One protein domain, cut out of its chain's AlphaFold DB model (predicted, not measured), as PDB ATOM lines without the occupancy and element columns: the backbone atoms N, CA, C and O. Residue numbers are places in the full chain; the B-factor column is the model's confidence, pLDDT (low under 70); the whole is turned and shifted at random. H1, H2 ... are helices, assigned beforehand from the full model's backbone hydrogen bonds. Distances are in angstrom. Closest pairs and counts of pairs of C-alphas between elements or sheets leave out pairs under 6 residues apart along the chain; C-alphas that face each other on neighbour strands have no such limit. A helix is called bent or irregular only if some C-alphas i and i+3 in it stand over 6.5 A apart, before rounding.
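AT A GLANCE: This is residues 53 to 103 of the 103 residues of the protein "DDE transposase" of Labilibaculum antarcticum (UniProt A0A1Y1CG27). Two helices make a loose, open pair: the printed part runs out along H1, swings through a short loop and comes back at a slant along H2. The first residues of H2 stick out, and residues 96 to 103 trail off as a tail. The printed part has 51 residues, all helix by class, with H1 then H2 and no named strand. The whole is loose, with a radius of gyration of the C-alphas of 12.3 A, and elongated, spanning 35 by 22 by 17 A.

IN THESE COORDINATES: H1, residues 57 to 72, begins at C-alpha 57 (167.402, 131.907, 100.151) and is 22.5 A long. H2, residues 79 to 95, is 25.2 A long and ends at C-alpha 95 (149.886, 128.982, 111.306). H2 is irregular: C-alphas 80 and 83 are 7.7 A apart.

HOW THE PARTS SIT: H1 and H2 are near each other, with 12 pairs of C-alphas within 10 A; their closest C-alphas are 8.1 A apart. Residues 78 to 84, of which 79 to 84 belong to H2, stand free. Every O i to N i+4 pair is within hydrogen-bond range in H1, and 11 of 13 in H2.

THE WHOLE: The C-alphas farthest apart, those of Phe 80 and Ile 103, are 36.6 A apart. The printed part has no cut. The link from H1 to H2 is short. The model's confidence is under 70 at residues 74 to 75 and 93 to 103.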
ATOM      1  N   GLY A  53     171.717 137.126  98.532       75.81
ATOM      2  CA  GLY A  53     170.694 136.255  99.124       75.81
ATOM      3  C   GLY A  53     170.552 134.895  98.437       75.81
ATOM      4  O   GLY A  53     169.784 134.061  98.911       75.81
ATOM      5  N   ILE A  54     171.316 134.627  97.370       82.62
ATOM      6  CA  ILE A  54     171.288 133.348  96.643       82.62
ATOM      7  C   ILE A  54     171.772 132.191  97.524       82.62
ATOM      8  O   ILE A  54     171.179 131.114  97.493       82.62
ATOM      9  N   ASN A  55     172.800 132.422  98.345       85.62
ATOM     10  CA  ASN A  55     173.356 131.390  99.226       85.62
ATOM     11  C   ASN A  55     172.509 131.165 100.485       85.62
ATOM     12  O   ASN A  55     172.579 130.112 101.107       85.62
ATOM     13  N   PHE A  56     171.648 132.129 100.824       87.19
ATOM     14  CA  PHE A  56     170.791 132.082 102.004       87.19
ATOM     15  C   PHE A  56     169.334 132.381 101.635       87.19
ATOM     16  O   PHE A  56     168.716 133.266 102.224       87.19
ATOM     17  N   LYS A  57     168.765 131.648 100.666       86.06
ATOM     18  CA  LYS A  57     167.402 131.907 100.151       86.06
ATOM     19  C   LYS A  57     166.348 131.925 101.255       86.06
ATOM     20  O   LYS A  57     165.499 132.809 101.286       86.06
ATOM     21  N   ALA A  58     166.428 130.973 102.184       84.62
ATOM     22  CA  ALA A  58     165.506 130.894 103.311       84.62
ATOM     23  C   ALA A  58     165.604 132.138 104.210       84.62
ATOM     24  O   ALA A  58     164.597 132.790 104.478       84.62
ATOM     25  N   LEU A  59     166.823 132.507 104.613       87.06
ATOM     26  CA  LEU A  59     167.070 133.676 105.459       87.06
ATOM     27  C   LEU A  59     166.654 134.975 104.758       87.06
ATOM     28  O   LEU A  59     165.993 135.820 105.356       87.06
ATOM     29  N   HIS A  60     167.001 135.116 103.480       86.88
ATOM     30  CA  HIS A  60     166.650 136.266 102.657       86.88
ATOM     31  C   HIS A  60     165.130 136.450 102.578       86.88
ATOM     32  O   HIS A  60     164.632 137.549 102.814       86.88
ATOM     33  N   THR A  61     164.382 135.370 102.343       85.75
ATOM     34  CA  THR A  61     162.916 135.402 102.342       85.75
ATOM     35  C   THR A  61     162.365 135.841 103.694       85.75
ATOM     36  O   THR A  61     161.546 136.755 103.732       85.75
ATOM     37  N   VAL A  62     162.841 135.271 104.808       86.62
ATOM     38  CA  VAL A  62     162.388 135.666 106.157       86.62
ATOM     39  C   VAL A  62     162.639 137.155 106.409       86.62
ATOM     40  O   VAL A  62     161.729 137.863 106.837       86.62
ATOM     41  N   ILE A  63     163.829 137.661 106.068       87.81
ATOM     42  CA  ILE A  63     164.161 139.089 106.179       87.81
ATOM     43  C   ILE A  63     163.186 139.940 105.355       87.81
ATOM     44  O   ILE A  63     162.693 140.959 105.839       87.81
ATOM     45  N   HIS A  64     162.889 139.531 104.121       86.50
ATOM     46  CA  HIS A  64     161.955 140.241 103.250       86.50
ATOM     47  C   HIS A  64     160.524 140.250 103.797       86.50
ATOM     48  O   HIS A  64     159.886 141.303 103.767       86.50
ATOM     49  N   GLN A  65     160.042 139.131 104.343       85.94
ATOM     50  CA  GLN A  65     158.706 139.039 104.940       85.94
ATOM     51  C   GLN A  65     158.577 139.945 106.165       85.94
ATOM     52  O   GLN A  65     157.657 140.760 106.237       85.94
ATOM     53  N   VAL A  66     159.546 139.881 107.084       87.19
ATOM     54  CA  VAL A  66     159.582 140.747 108.272       87.19
ATOM     55  C   VAL A  66     159.629 142.221 107.858       87.19
ATOM     56  O   VAL A  66     158.859 143.041 108.353       87.19
ATOM     57  N   LYS A  67     160.488 142.568 106.893       87.75
ATOM     58  CA  LYS A  67     160.632 143.937 106.378       87.75
ATOM     59  C   LYS A  67     159.361 144.457 105.711       87.75
ATOM     60  O   LYS A  67     159.042 145.635 105.859       87.75
ATOM     61  N   TYR A  68     158.668 143.621 104.941       87.62
ATOM     62  CA  TYR A  68     157.406 143.996 104.310       87.62
ATOM     63  C   TYR A  68     156.322 144.223 105.362       87.62
ATOM     64  O   TYR A  68     155.661 145.256 105.330       87.62
ATOM     65  N   TRP A  69     156.216 143.324 106.339       85.50
ATOM     66  CA  TRP A  69     155.242 143.434 107.417       85.50
ATOM     67  C   TRP A  69     155.424 144.704 108.257       85.50
ATOM     68  O   TRP A  69     154.471 145.448 108.445       85.50
ATOM     69  N   ILE A  70     156.658 145.032 108.660       84.06
ATOM     70  CA  ILE A  70     156.949 146.277 109.401       84.06
ATOM     71  C   ILE A  70     156.541 147.528 108.603       84.06
ATOM     72  O   ILE A  70     156.177 148.551 109.174       84.06
ATOM     73  N   ARG A  71     156.600 147.482 107.268       85.06
ATOM     74  CA  ARG A  71     156.197 148.617 106.422       85.06
ATOM     75  C   ARG A  71     154.691 148.741 106.251       85.06
ATOM     76  O   ARG A  71     154.221 149.838 105.966       85.06
ATOM     77  N   THR A  72     153.953 147.643 106.370       82.25
ATOM     78  CA  THR A  72     152.493 147.619 106.219       82.25
ATOM     79  C   THR A  72     151.757 147.739 107.551       82.25
ATOM     80  O   THR A  72     150.538 147.893 107.559       82.25
ATOM     81  N   THR A  73     152.458 147.733 108.688       78.19
ATOM     82  CA  THR A  73     151.873 148.121 109.976       78.19
ATOM     83  C   THR A  73     151.660 149.637 110.020       78.19
ATOM     84  O   THR A  73     152.610 150.407 110.123       78.19
ATOM     85  N   TYR A  74     150.399 150.065 109.937       59.69
ATOM     86  CA  TYR A  74     149.987 151.469 109.787       59.69
ATOM     87  C   TYR A  74     150.007 152.316 111.081       59.69
ATOM     88  O   TYR A  74     149.472 153.424 111.082       59.69
ATOM     89  N   SER A  75     150.581 151.845 112.193       65.12
ATOM     90  CA  SER A  75     150.430 152.497 113.504       65.12
ATOM     91  C   SER A  75     151.736 152.713 114.271       65.12
ATOM     92  O   SER A  75     152.753 152.066 114.035       65.12
ATOM     93  N   TRP A  76     151.681 153.659 115.216       71.19
ATOM     94  CA  TRP A  76     152.734 153.943 116.189       71.19
ATOM     95  C   TRP A  76     152.982 152.695 117.052       71.19
ATOM     96  O   TRP A  76     152.135 152.308 117.859       71.19
ATOM     97  N   ILE A  77     154.128 152.040 116.864       74.06
ATOM     98  CA  ILE A  77     154.501 150.849 117.634       74.06
ATOM     99  C   ILE A  77     155.099 151.313 118.961       74.06
ATOM    100  O   ILE A  77     156.143 151.960 118.995       74.06
ATOM    101  N   SER A  78     154.437 150.973 120.066       80.81
ATOM    102  CA  SER A  78     155.015 151.158 121.396       80.81
ATOM    103  C   SER A  78     156.182 150.192 121.587       80.81
ATOM    104  O   SER A  78     156.018 148.982 121.413       80.81
ATOM    105  N   GLU A  79     157.337 150.714 122.004       80.00
ATOM    106  CA  GLU A  79     158.534 149.912 122.277       80.00
ATOM    107  C   GLU A  79     158.264 148.797 123.300       80.00
ATOM    108  O   GLU A  79     158.777 147.690 123.157       80.00
ATOM    109  N   PHE A  80     157.394 149.044 124.283       82.50
ATOM    110  CA  PHE A  80     157.057 148.069 125.322       82.50
ATOM    111  C   PHE A  80     156.316 146.833 124.788       82.50
ATOM    112  O   PHE A  80     156.403 145.753 125.365       82.50
ATOM    113  N   ASN A  81     155.576 146.970 123.686       83.06
ATOM    114  CA  ASN A  81     154.758 145.889 123.135       83.06
ATOM    115  C   ASN A  81     155.391 145.213 121.913       83.06
ATOM    116  O   ASN A  81     154.761 144.337 121.319       83.06
ATOM    117  N   ILE A  82     156.613 145.593 121.529       82.81
ATOM    118  CA  ILE A  82     157.230 145.140 120.280       82.81
ATOM    119  C   ILE A  82     157.364 143.613 120.203       82.81
ATOM    120  O   ILE A  82     157.057 143.021 119.169       82.81
ATOM    121  N   ASP A  83     157.688 142.963 121.319       84.25
ATOM    122  CA  ASP A  83     157.811 141.505 121.386       84.25
ATOM    123  C   ASP A  83     156.465 140.804 121.138       84.25
ATOM    124  O   ASP A  83     156.410 139.804 120.424       84.25
ATOM    125  N   ARG A  84     155.351 141.365 121.637       83.88
ATOM    126  CA  ARG A  84     154.001 140.826 121.385       83.88
ATOM    127  C   ARG A  84     153.608 140.950 119.919       83.88
ATOM    128  O   ARG A  84     153.011 140.032 119.366       83.88
ATOM    129  N   TYR A  85     153.939 142.077 119.294       83.75
ATOM    130  CA  TYR A  85     153.682 142.300 117.873       83.75
ATOM    131  C   TYR A  85     154.429 141.286 117.004       83.75
ATOM    132  O   TYR A  85     153.832 140.692 116.105       83.75
ATOM    133  N   PHE A  86     155.702 141.032 117.313       84.94
ATOM    134  CA  PHE A  86     156.470 140.001 116.626       84.94
ATOM    135  C   PHE A  86     155.926 138.596 116.896       84.94
ATOM    136  O   PHE A  86     155.779 137.828 115.951       84.94
ATOM    137  N   ASP A  87     155.551 138.263 118.131       86.44
ATOM    138  CA  ASP A  87     154.945 136.962 118.437       86.44
ATOM    139  C   ASP A  87     153.653 136.724 117.630       86.44
ATOM    140  O   ASP A  87     153.469 135.634 117.088       86.44
ATOM    141  N   VAL A  88     152.798 137.743 117.460       82.69
ATOM    142  CA  VAL A  88     151.606 137.660 116.592       82.69
ATOM    143  C   VAL A  88     151.992 137.480 115.123       82.69
ATOM    144  O   VAL A  88     151.400 136.647 114.437       82.69
ATOM    145  N   PHE A  89     152.997 138.215 114.635       83.44
ATOM    146  CA  PHE A  89     153.494 138.069 113.266       83.44
ATOM    147  C   PHE A  89     153.982 136.643 112.983       83.44
ATOM    148  O   PHE A  89     153.558 136.030 112.003       83.44
ATOM    149  N   TYR A  90     154.831 136.090 113.852       82.00
ATOM    150  CA  TYR A  90     155.352 134.734 113.685       82.00
ATOM    151  C   TYR A  90     154.258 133.682 113.852       82.00
ATOM    152  O   TYR A  90     154.226 132.725 113.080       82.00
ATOM    153  N   TYR A  91     153.313 133.886 114.773       82.38
ATOM    154  CA  TYR A  91     152.133 133.032 114.886       82.38
ATOM    155  C   TYR A  91     151.339 133.000 113.571       82.38
ATOM    156  O   TYR A  91     151.014 131.923 113.075       82.38
ATOM    157  N   TRP A  92     151.092 134.156 112.946       72.94
ATOM    158  CA  TRP A  92     150.406 134.216 111.653       72.94
ATOM    159  C   TRP A  92     151.210 133.594 110.505       72.94
ATOM    160  O   TRP A  92     150.668 132.818 109.720       72.94
ATOM    161  N   CYS A  93     152.504 133.891 110.433       68.88
ATOM    162  CA  CYS A  93     153.432 133.387 109.420       68.88
ATOM    163  C   CYS A  93     153.535 131.847 109.451       68.88
ATOM    164  O   CYS A  93     153.528 131.214 108.394       68.88
ATOM    165  N   VAL A  94     153.548 131.242 110.649       64.25
ATOM    166  CA  VAL A  94     153.626 129.784 110.858       64.25
ATOM    167  C   VAL A  94     152.266 129.099 110.689       64.25
ATOM    168  O   VAL A  94     152.183 128.067 110.025       64.25
ATOM    169  N   PHE A  95     151.191 129.653 111.256       57.28
ATOM    170  CA  PHE A  95     149.886 128.982 111.306       57.28
ATOM    171  C   PHE A  95     149.071 129.139 110.014       57.28
ATOM    172  O   PHE A  95     148.443 128.186 109.557       57.28
ATOM    173  N   TYR A  96     149.119 130.313 109.375       53.66
ATOM    174  CA  TYR A  96     148.365 130.589 108.143       53.66
ATOM    175  C   TYR A  96     149.170 130.342 106.865       53.66
ATOM    176  O   TYR A  96     148.696 130.664 105.779       53.66
ATOM    177  N   ARG A  97     150.380 129.765 106.966       53.62
ATOM    178  CA  ARG A  97     151.219 129.403 105.809       53.62
ATOM    179  C   ARG A  97     151.522 130.555 104.837       53.62
ATOM    180  O   ARG A  97     151.939 130.320 103.709       53.62
ATOM    181  N   VAL A  98     151.402 131.805 105.282       52.25
ATOM    182  CA  VAL A  98     151.722 132.992 104.468       52.25
ATOM    183  C   VAL A  98     153.219 133.037 104.127       52.25
ATOM    184  O   VAL A  98     153.613 133.534 103.078       52.25
ATOM    185  N   CYS A  99     154.046 132.433 104.983       51.69
ATOM    186  CA  CYS A  99     155.474 132.228 104.775       51.69
ATOM    187  C   CYS A  99     155.801 130.781 104.365       51.69
ATOM    188  O   CYS A  99     156.811 130.233 104.808       51.69
ATOM    189  N   GLN A 100     154.940 130.103 103.598       46.94
ATOM    190  CA  GLN A 100     155.294 128.783 103.084       46.94
ATOM    191  C   GLN A 100     156.516 128.884 102.177       46.94
ATOM    192  O   GLN A 100     156.479 129.550 101.147       46.94
ATOM    193  N   PHE A 101     157.579 128.184 102.567       50.81
ATOM    194  CA  PHE A 101     158.688 127.838 101.695       50.81
ATOM    195  C   PHE A 101     158.138 126.988 100.538       50.81
ATOM    196  O   PHE A 101     157.684 125.870 100.802       50.81
ATOM    197  N   PRO A 102     158.149 127.456  99.276       38.50
ATOM    198  CA  PRO A 102     158.170 126.512  98.181       38.50
ATOM    199  C   PRO A 102     159.568 125.887  98.220       38.50
ATOM    200  O   PRO A 102     160.572 126.591  98.083       38.50
ATOM    201  N   ILE A 103     159.631 124.596  98.534       38.56
ATOM    202  CA  ILE A 103     160.804 123.787  98.190       38.56
ATOM    203  C   ILE A 103     160.838 123.692  96.666       38.56
ATOM    204  O   ILE A 103     159.751 123.451  96.090       38.56
TER     205      ILE A 103